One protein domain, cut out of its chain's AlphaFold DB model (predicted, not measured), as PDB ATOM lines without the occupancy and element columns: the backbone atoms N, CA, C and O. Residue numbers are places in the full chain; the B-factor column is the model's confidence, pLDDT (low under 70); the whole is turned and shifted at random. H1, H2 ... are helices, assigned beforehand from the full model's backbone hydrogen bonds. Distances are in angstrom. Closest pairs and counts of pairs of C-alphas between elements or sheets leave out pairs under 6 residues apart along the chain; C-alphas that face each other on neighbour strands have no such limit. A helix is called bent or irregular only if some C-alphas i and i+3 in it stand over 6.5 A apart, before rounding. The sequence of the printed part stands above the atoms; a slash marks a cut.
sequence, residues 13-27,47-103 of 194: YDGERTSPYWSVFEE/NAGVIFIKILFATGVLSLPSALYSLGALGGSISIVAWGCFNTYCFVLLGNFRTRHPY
ATOM      1  N   TYR A  13      99.360 109.409 146.465       50.97
ATOM      2  CA  TYR A  13      98.454 110.217 145.639       50.97
ATOM      3  C   TYR A  13      97.315 109.397 145.016       50.97
ATOM      4  O   TYR A  13      96.195 109.892 144.908       50.97
ATOM      5  N   ASP A  14      97.580 108.155 144.606       44.06
ATOM      6  CA  ASP A  14      96.557 107.261 144.049       44.06
ATOM      7  C   ASP A  14      95.578 106.770 145.131       44.06
ATOM      8  O   ASP A  14      94.361 106.810 144.947       44.06
ATOM      9  N   GLY A  15      96.094 106.430 146.318       44.31
ATOM     10  CA  GLY A  15      95.291 106.052 147.482       44.31
ATOM     11  C   GLY A  15      94.408 107.191 147.994       44.31
ATOM     12  O   GLY A  15      93.246 106.966 148.334       44.31
ATOM     13  N   GLU A  16      94.906 108.431 147.972       51.19
ATOM     14  CA  GLU A  16      94.104 109.600 148.324       51.19
ATOM     15  C   GLU A  16      92.977 109.807 147.303       51.19
ATOM     16  O   GLU A  16      91.840 109.981 147.723       51.19
ATOM     17  N   ARG A  17      93.235 109.643 145.993       51.72
ATOM     18  CA  ARG A  17      92.243 109.751 144.899       51.72
ATOM     19  C   ARG A  17      91.124 108.701 144.949       51.72
ATOM     20  O   ARG A  17      90.027 108.977 144.475       51.72
ATOM     21  N   THR A  18      91.376 107.523 145.523       52.22
ATOM     22  CA  THR A  18      90.350 106.476 145.712       52.22
ATOM     23  C   THR A  18      89.422 106.709 146.906       52.22
ATOM     24  O   THR A  18      88.501 105.921 147.129       52.22
ATOM     25  N   SER A  19      89.624 107.778 147.686       54.19
ATOM     26  CA  SER A  19      88.725 108.074 148.801       54.19
ATOM     27  C   SER A  19      87.342 108.526 148.291       54.19
ATOM     28  O   SER A  19      87.255 109.260 147.301       54.19
ATOM     29  N   PRO A  20      86.247 108.149 148.978       53.78
ATOM     30  CA  PRO A  20      84.873 108.490 148.582       53.78
ATOM     31  C   PRO A  20      84.589 109.999 148.584       53.78
ATOM     32  O   PRO A  20      83.546 110.440 148.115       53.78
ATOM     33  N   TYR A  21      85.514 110.801 149.115       55.72
ATOM     34  CA  TYR A  21      85.487 112.247 148.998       55.72
ATOM     35  C   TYR A  21      85.750 112.664 147.543       55.72
ATOM     36  O   TYR A  21      84.893 113.327 146.969       55.72
ATOM     37  N   TRP A  22      86.837 112.209 146.902       51.25
ATOM     38  CA  TRP A  22      87.251 112.633 145.549       51.25
ATOM     39  C   TRP A  22      86.303 112.218 144.424       51.25
ATOM     40  O   TRP A  22      86.186 112.958 143.449       51.25
ATOM     41  N   SER A  23      85.586 111.102 144.565       53.34
ATOM     42  CA  SER A  23      84.556 110.694 143.601       53.34
ATOM     43  C   SER A  23      83.404 111.706 143.518       53.34
ATOM     44  O   SER A  23      82.907 111.985 142.432       53.34
ATOM     45  N   VAL A  24      83.038 112.339 144.640       57.34
ATOM     46  CA  VAL A  24      81.999 113.387 144.700       57.34
ATOM     47  C   VAL A  24      82.494 114.727 144.127       57.34
ATOM     48  O   VAL A  24      81.686 115.497 143.604       57.34
ATOM     49  N   PHE A  25      83.804 115.021 144.182       56.75
ATOM     50  CA  PHE A  25      84.393 116.165 143.452       56.75
ATOM     51  C   PHE A  25      84.320 115.920 141.949       56.75
ATOM     52  O   PHE A  25      83.906 116.800 141.205       56.75
ATOM     53  N   GLU A  26      84.668 114.710 141.511       55.22
ATOM     54  CA  GLU A  26      84.737 114.334 140.097       55.22
ATOM     55  C   GLU A  26      83.352 114.336 139.421       55.22
ATOM     56  O   GLU A  26      83.237 114.714 138.257       55.22
ATOM     57  N   GLU A  27      82.280 114.022 140.158       55.75
ATOM     58  CA  GLU A  27      80.893 114.144 139.676       55.75
ATOM     59  C   GLU A  27      80.423 115.596 139.478       55.75
ATOM     60  O   GLU A  27      79.526 115.848 138.668       55.75
ATOM     61  N   ASN A  47     104.710 118.688 138.823       68.31
ATOM     62  CA  ASN A  47     104.912 119.500 137.618       68.31
ATOM     63  C   ASN A  47     104.326 120.906 137.800       68.31
ATOM     64  O   ASN A  47     104.965 121.891 137.436       68.31
ATOM     65  N   ALA A  48     103.148 121.008 138.426       77.25
ATOM     66  CA  ALA A  48     102.545 122.292 138.770       77.25
ATOM     67  C   ALA A  48     103.451 123.094 139.717       77.25
ATOM     68  O   ALA A  48     103.736 124.261 139.451       77.25
ATOM     69  N   GLY A  49     103.964 122.461 140.778       82.56
ATOM     70  CA  GLY A  49     104.876 123.093 141.731       82.56
ATOM     71  C   GLY A  49     106.137 123.645 141.066       82.56
ATOM     72  O   GLY A  49     106.493 124.800 141.290       82.56
ATOM     73  N   VAL A  50     106.775 122.871 140.183       78.94
ATOM     74  CA  VAL A  50     107.975 123.315 139.453       78.94
ATOM     75  C   VAL A  50     107.682 124.523 138.558       78.94
ATOM     76  O   VAL A  50     108.494 125.450 138.508       78.94
ATOM     77  N   ILE A  51     106.535 124.549 137.872       81.19
ATOM     78  CA  ILE A  51     106.133 125.684 137.028       81.19
ATOM     79  C   ILE A  51     105.942 126.947 137.880       81.19
ATOM     80  O   ILE A  51     106.515 127.989 137.559       81.19
ATOM     81  N   PHE A  52     105.208 126.855 138.993       84.44
ATOM     82  CA  PHE A  52     104.994 127.997 139.887       84.44
ATOM     83  C   PHE A  52     106.298 128.518 140.494       84.44
ATOM     84  O   PHE A  52     106.536 129.725 140.480       84.44
ATOM     85  N   ILE A  53     107.178 127.626 140.959       86.31
ATOM     86  CA  ILE A  53     108.485 128.006 141.510       86.31
ATOM     87  C   ILE A  53     109.307 128.779 140.476       86.31
ATOM     88  O   ILE A  53     109.895 129.805 140.807       86.31
ATOM     89  N   LYS A  54     109.324 128.332 139.214       83.12
ATOM     90  CA  LYS A  54     110.066 129.012 138.141       83.12
ATOM     91  C   LYS A  54     109.527 130.410 137.865       83.12
ATOM     92  O   LYS A  54     110.319 131.339 137.741       83.12
ATOM     93  N   ILE A  55     108.206 130.568 137.804       83.25
ATOM     94  CA  ILE A  55     107.570 131.873 137.577       83.25
ATOM     95  C   ILE A  55     107.884 132.831 138.736       83.25
ATOM     96  O   ILE A  55     108.266 133.979 138.501       83.25
ATOM     97  N   LEU A  56     107.787 132.357 139.982       88.50
ATOM     98  CA  LEU A  56     108.082 133.159 141.173       88.50
ATOM     99  C   LEU A  56     109.565 133.535 141.262       88.50
ATOM    100  O   LEU A  56     109.887 134.683 141.556       88.50
ATOM    101  N   PHE A  57     110.469 132.600 140.958       88.12
ATOM    102  CA  PHE A  57     111.907 132.862 140.935       88.12
ATOM    103  C   PHE A  57     112.278 133.880 139.851       88.12
ATOM    104  O   PHE A  57     112.953 134.862 140.145       88.12
ATOM    105  N   ALA A  58     111.786 133.693 138.622       84.62
ATOM    106  CA  ALA A  58     112.048 134.606 137.511       84.62
ATOM    107  C   ALA A  58     111.563 136.032 137.812       84.62
ATOM    108  O   ALA A  58     112.272 136.999 137.543       84.62
ATOM    109  N   THR A  59     110.381 136.158 138.420       86.19
ATOM    110  CA  THR A  59     109.816 137.462 138.785       86.19
ATOM    111  C   THR A  59     110.569 138.094 139.960       86.19
ATOM    112  O   THR A  59     110.833 139.293 139.947       86.19
ATOM    113  N   GLY A  60     110.953 137.304 140.967       87.94
ATOM    114  CA  GLY A  60     111.600 137.804 142.181       87.94
ATOM    115  C   GLY A  60     113.059 138.224 141.992       87.94
ATOM    116  O   GLY A  60     113.472 139.241 142.543       87.94
ATOM    117  N   VAL A  61     113.854 137.486 141.211       87.50
ATOM    118  CA  VAL A  61     115.307 137.735 141.077       87.50
ATOM    119  C   VAL A  61     115.622 139.108 140.484       87.50
ATOM    120  O   VAL A  61     116.649 139.693 140.817       87.50
ATOM    121  N   LEU A  62     114.731 139.653 139.653       85.00
ATOM    122  CA  LEU A  62     114.917 140.969 139.043       85.00
ATOM    123  C   LEU A  62     114.739 142.119 140.046       85.00
ATOM    124  O   LEU A  62     115.389 143.153 139.912       85.00
ATOM    125  N   SER A  63     113.885 141.952 141.059       83.88
ATOM    126  CA  SER A  63     113.521 143.021 142.001       83.88
ATOM    127  C   SER A  63     114.121 142.854 143.400       83.88
ATOM    128  O   SER A  63     114.315 143.842 144.110       83.88
ATOM    129  N   LEU A  64     114.430 141.623 143.814       88.94
ATOM    130  CA  LEU A  64     114.955 141.321 145.149       88.94
ATOM    131  C   LEU A  64     116.279 142.039 145.475       88.94
ATOM    132  O   LEU A  64     116.368 142.588 146.573       88.94
ATOM    133  N   PRO A  65     117.289 142.106 144.580       88.00
ATOM    134  CA  PRO A  65     118.573 142.728 144.913       88.00
ATOM    135  C   PRO A  65     118.440 144.214 145.257       88.00
ATOM    136  O   PRO A  65     119.013 144.678 146.239       88.00
ATOM    137  N   SER A  66     117.636 144.951 144.485       86.56
ATOM    138  CA  SER A  66     117.390 146.376 144.722       86.56
ATOM    139  C   SER A  66     116.627 146.608 146.031       86.56
ATOM    140  O   SER A  66     117.006 147.481 146.809       86.56
ATOM    141  N   ALA A  67     115.619 145.783 146.328       87.88
ATOM    142  CA  ALA A  67     114.864 145.882 147.576       87.88
ATOM    143  C   ALA A  67     115.733 145.587 148.815       87.88
ATOM    144  O   ALA A  67     115.654 146.300 149.816       87.88
ATOM    145  N   LEU A  68     116.598 144.568 148.740       89.44
ATOM    146  CA  LEU A  68     117.541 144.230 149.811       89.44
ATOM    147  C   LEU A  68     118.608 145.310 150.010       89.44
ATOM    148  O   LEU A  68     119.022 145.549 151.143       89.44
ATOM    149  N   TYR A  69     119.033 145.978 148.935       91.19
ATOM    150  CA  TYR A  69     119.976 147.090 149.023       91.19
ATOM    151  C   TYR A  69     119.387 148.273 149.807       91.19
ATOM    152  O   TYR A  69     120.070 148.842 150.654       91.19
ATOM    153  N   SER A  70     118.110 148.603 149.591       91.69
ATOM    154  CA  SER A  70     117.447 149.706 150.300       91.69
ATOM    155  C   SER A  70     117.090 149.388 151.758       91.69
ATOM    156  O   SER A  70     117.189 150.270 152.605       91.69
ATOM    157  N   LEU A  71     116.665 148.155 152.069       87.38
ATOM    158  CA  LEU A  71     116.250 147.756 153.428       87.38
ATOM    159  C   LEU A  71     117.402 147.208 154.295       87.38
ATOM    160  O   LEU A  71     117.240 147.036 155.505       87.38
ATOM    161  N   GLY A  72     118.548 146.896 153.690       90.19
ATOM    162  CA  GLY A  72     119.641 146.173 154.334       90.19
ATOM    163  C   GLY A  72     119.343 144.681 154.537       90.19
ATOM    164  O   GLY A  72     118.206 144.215 154.440       90.19
ATOM    165  N   ALA A  73     120.382 143.899 154.850       87.88
ATOM    166  CA  ALA A  73     120.276 142.438 154.952       87.88
ATOM    167  C   ALA A  73     119.306 141.966 156.055       87.88
ATOM    168  O   ALA A  73     118.550 141.010 155.862       87.88
ATOM    169  N   LEU A  74     119.288 142.649 157.204       92.88
ATOM    170  CA  LEU A  74     118.406 142.304 158.326       92.88
ATOM    171  C   LEU A  74     116.945 142.684 158.047       92.88
ATOM    172  O   LEU A  74     116.060 141.842 158.180       92.88
ATOM    173  N   GLY A  75     116.683 143.916 157.600       92.12
ATOM    174  CA  GLY A  75     115.322 144.362 157.279       92.12
ATOM    175  C   GLY A  75     114.718 143.586 156.107       92.12
ATOM    176  O   GLY A  75     113.549 143.194 156.138       92.12
ATOM    177  N   GLY A  76     115.541 143.291 155.101       91.12
ATOM    178  CA  GLY A  76     115.160 142.499 153.943       91.12
ATOM    179  C   GLY A  76     114.803 141.049 154.279       91.12
ATOM    180  O   GLY A  76     113.751 140.568 153.863       91.12
ATOM    181  N   SER A  77     115.630 140.360 155.072       92.00
ATOM    182  CA  SER A  77     115.368 138.965 155.460       92.00
ATOM    183  C   SER A  77     114.096 138.811 156.301       92.00
ATOM    184  O   SER A  77     113.284 137.933 156.005       92.00
ATOM    185  N   ILE A  78     113.858 139.701 157.273       94.81
ATOM    186  CA  ILE A  78     112.615 139.707 158.066       94.81
ATOM    187  C   ILE A  78     111.397 139.938 157.163       94.81
ATOM    188  O   ILE A  78     110.399 139.230 157.286       94.81
ATOM    189  N   SER A  79     111.488 140.880 156.221       92.94
ATOM    190  CA  SER A  79     110.390 141.196 155.298       92.94
ATOM    191  C   SER A  79     110.047 140.024 154.375       92.94
ATOM    192  O   SER A  79     108.870 139.731 154.171       92.94
ATOM    193  N   ILE A  80     111.058 139.315 153.853       91.94
ATOM    194  CA  ILE A  80     110.862 138.128 153.005       91.94
ATOM    195  C   ILE A  80     110.150 137.019 153.786       91.94
ATOM    196  O   ILE A  80     109.187 136.440 153.283       91.94
ATOM    197  N   VAL A  81     110.589 136.738 155.017       94.38
ATOM    198  CA  VAL A  81     109.961 135.709 155.861       94.38
ATOM    199  C   VAL A  81     108.532 136.108 156.226       94.38
ATOM    200  O   VAL A  81     107.628 135.284 156.104       94.38
ATOM    201  N   ALA A  82     108.297 137.367 156.602       95.06
ATOM    202  CA  ALA A  82     106.967 137.859 156.952       95.06
ATOM    203  C   ALA A  82     105.975 137.710 155.786       95.06
ATOM    204  O   ALA A  82     104.908 137.113 155.953       95.06
ATOM    205  N   TRP A  83     106.344 138.172 154.586       93.50
ATOM    206  CA  TRP A  83     105.495 138.031 153.401       93.50
ATOM    207  C   TRP A  83     105.344 136.578 152.943       93.50
ATOM    208  O   TRP A  83     104.266 136.190 152.490       93.50
ATOM    209  N   GLY A  84     106.388 135.757 153.073       93.56
ATOM    210  CA  GLY A  84     106.329 134.329 152.764       93.56
ATOM    211  C   GLY A  84     105.348 133.581 153.670       93.56
ATOM    212  O   GLY A  84     104.483 132.850 153.179       93.56
ATOM    213  N   CYS A  85     105.420 133.818 154.982       95.94
ATOM    214  CA  CYS A  85     104.499 133.248 155.962       95.94
ATOM    215  C   CYS A  85     103.059 133.712 155.721       95.94
ATOM    216  O   CYS A  85     102.146 132.886 155.715       95.94
ATOM    217  N   PHE A  86     102.855 135.006 155.460       95.81
ATOM    218  CA  PHE A  86     101.529 135.557 155.180       95.81
ATOM    219  C   PHE A  86     100.901 134.941 153.920       95.81
ATOM    220  O   PHE A  86      99.777 134.445 153.977       95.81
ATOM    221  N   ASN A  87     101.639 134.876 152.806       93.62
ATOM    222  CA  ASN A  87     101.146 134.231 151.583       93.62
ATOM    223  C   ASN A  87     100.819 132.753 151.818       93.62
ATOM    224  O   ASN A  87      99.765 132.280 151.399       93.62
ATOM    225  N   THR A  88     101.695 132.030 152.519       92.62
ATOM    226  CA  THR A  88     101.480 130.611 152.834       92.62
ATOM    227  C   THR A  88     100.195 130.418 153.636       92.62
ATOM    228  O   THR A  88      99.396 129.540 153.316       92.62
ATOM    229  N   TYR A  89      99.950 131.272 154.629       94.94
ATOM    230  CA  TYR A  89      98.722 131.242 155.419       94.94
ATOM    231  C   TYR A  89      97.470 131.476 154.557       94.94
ATOM    232  O   TYR A  89      96.517 130.695 154.632       94.94
ATOM    233  N   CYS A  90      97.490 132.479 153.672       91.25
ATOM    234  CA  CYS A  90      96.400 132.728 152.726       91.25
ATOM    235  C   CYS A  90      96.145 131.528 151.798       91.25
ATOM    236  O   CYS A  90      94.991 131.161 151.579       91.25
ATOM    237  N   PHE A  91      97.197 130.877 151.293       88.81
ATOM    238  CA  PHE A  91      97.062 129.691 150.443       88.81
ATOM    239  C   PHE A  91      96.485 128.485 151.184       88.81
ATOM    240  O   PHE A  91      95.682 127.755 150.605       88.81
ATOM    241  N   VAL A  92      96.842 128.279 152.455       90.44
ATOM    242  CA  VAL A  92      96.253 127.210 153.279       90.44
ATOM    243  C   VAL A  92      94.759 127.451 153.491       90.44
ATOM    244  O   VAL A  92      93.961 126.527 153.335       90.44
ATOM    245  N   LEU A  93      94.356 128.691 153.784       90.00
ATOM    246  CA  LEU A  93      92.940 129.051 153.895       90.00
ATOM    247  C   LEU A  93      92.191 128.829 152.577       90.00
ATOM    248  O   LEU A  93      91.138 128.192 152.574       90.00
ATOM    249  N   LEU A  94      92.757 129.288 151.457       85.94
ATOM    250  CA  LEU A  94      92.173 129.105 150.128       85.94
ATOM    251  C   LEU A  94      92.056 127.619 149.756       85.94
ATOM    252  O   LEU A  94      91.036 127.190 149.220       85.94
ATOM    253  N   GLY A  95      93.074 126.819 150.080       84.44
ATOM    254  CA  GLY A  95      93.081 125.373 149.870       84.44
ATOM    255  C   GLY A  95      91.979 124.671 150.662       84.44
ATOM    256  O   GLY A  95      91.208 123.904 150.088       84.44
ATOM    257  N   ASN A  96      91.844 124.998 151.949       86.25
ATOM    258  CA  ASN A  96      90.791 124.467 152.818       86.25
ATOM    259  C   ASN A  96      89.379 124.913 152.397       86.25
ATOM    260  O   ASN A  96      88.400 124.208 152.640       86.25
ATOM    261  N   PHE A  97      89.252 126.089 151.782       82.88
ATOM    262  CA  PHE A  97      87.980 126.565 151.245       82.88
ATOM    263  C   PHE A  97      87.602 125.824 149.956       82.88
ATOM    264  O   PHE A  97      86.472 125.358 149.813       82.88
ATOM    265  N   ARG A  98      88.571 125.627 149.053       78.00
ATOM    266  CA  ARG A  98      88.388 124.874 147.804       78.00
ATOM    267  C   ARG A  98      87.971 123.425 148.051       78.00
ATOM    268  O   ARG A  98      87.120 122.907 147.336       78.00
ATOM    269  N   THR A  99      88.540 122.776 149.064       77.00
ATOM    270  CA  THR A  99      88.162 121.410 149.453       77.00
ATOM    271  C   THR A  99      86.740 121.342 150.020       77.00
ATOM    272  O   THR A  99      86.048 120.341 149.852       77.00
ATOM    273  N   ARG A 100      86.229 122.402 150.647       78.19
ATOM    274  CA  ARG A 100      84.842 122.428 151.147       78.19
ATOM    275  C   ARG A 100      83.812 122.788 150.073       78.19
ATOM    276  O   ARG A 100      82.672 122.341 150.169       78.19
ATOM    277  N   HIS A 101      84.208 123.531 149.038       76.62
ATOM    278  CA  HIS A 101      83.323 123.989 147.962       76.62
ATOM    279  C   HIS A 101      83.828 123.563 146.563       76.62
ATOM    280  O   HIS A 101      84.365 124.395 145.829       76.62
ATOM    281  N   PRO A 102      83.613 122.289 146.152       64.56
ATOM    282  CA  PRO A 102      84.025 121.756 144.842       64.56
ATOM    283  C   PRO A 102      83.521 122.539 143.624       64.56
ATOM    284  O   PRO A 102      84.138 122.496 142.566       64.56
ATOM    285  N   TYR A 103      82.374 123.206 143.771       65.31
ATOM    286  CA  TYR A 103      81.687 123.918 142.693       65.31
ATOM    287  C   TYR A 103      82.390 125.223 142.285       65.31
ATOM    288  O   TYR A 103      82.113 125.756 141.214       65.31
TER     289      TYR A 103
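What this domain is: This is residues 13 to 27 and 47 to 103 of the 194 residues of the protein "Amino acid transporter" of Aspergillus bombycis (UniProt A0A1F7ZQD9). One long helix, H3, folds back into an open V of arms H3a and H3b, with short helices H1 and H2 off its open end. The 72 printed residues have three named helices, H1, H2, H3; all helix, extended, radius of gyration of the C-alphas 18.0 A, spans 52 by 22 by 21 A.

How they stand to each other: Look at H3, residues 47 to 100, one helix by its hydrogen bonds but bent: C-alphas 70 and 73 are 9.1 A apart. Arms H3a, 47 to 70, and H3b, 73 to 100, only just touch, only at the corner, with 3 pairs of C-alphas within 8 A, the closest Leu 68 and Gly 76, 5.1 A; they run opposite ways at a shallow tilt of 30 degrees. H1, 13 to 17, and H2, 20 to 27, are apart from both arms. Every O i to N i+4 pair is within hydrogen-bond range in H1 and H3b, 3 of 4 in H2, 16 of 20 in H3a.

Where its parts are: Find C-alpha 47 at (104.912, 119.500, 137.618); H3a spans 35.1 A, irregular at C-alphas 62 to 65, 7.1 A. H3b spans 40.9 A to C-alpha 100 at (84.842, 122.428, 151.147).

The domain as a whole: Residues 28 to 46 are cut out; C-alphas 27 and 47 are 24.7 A apart. Under 70 in pLDDT are residues 13 to 27, 47, 102 and 103.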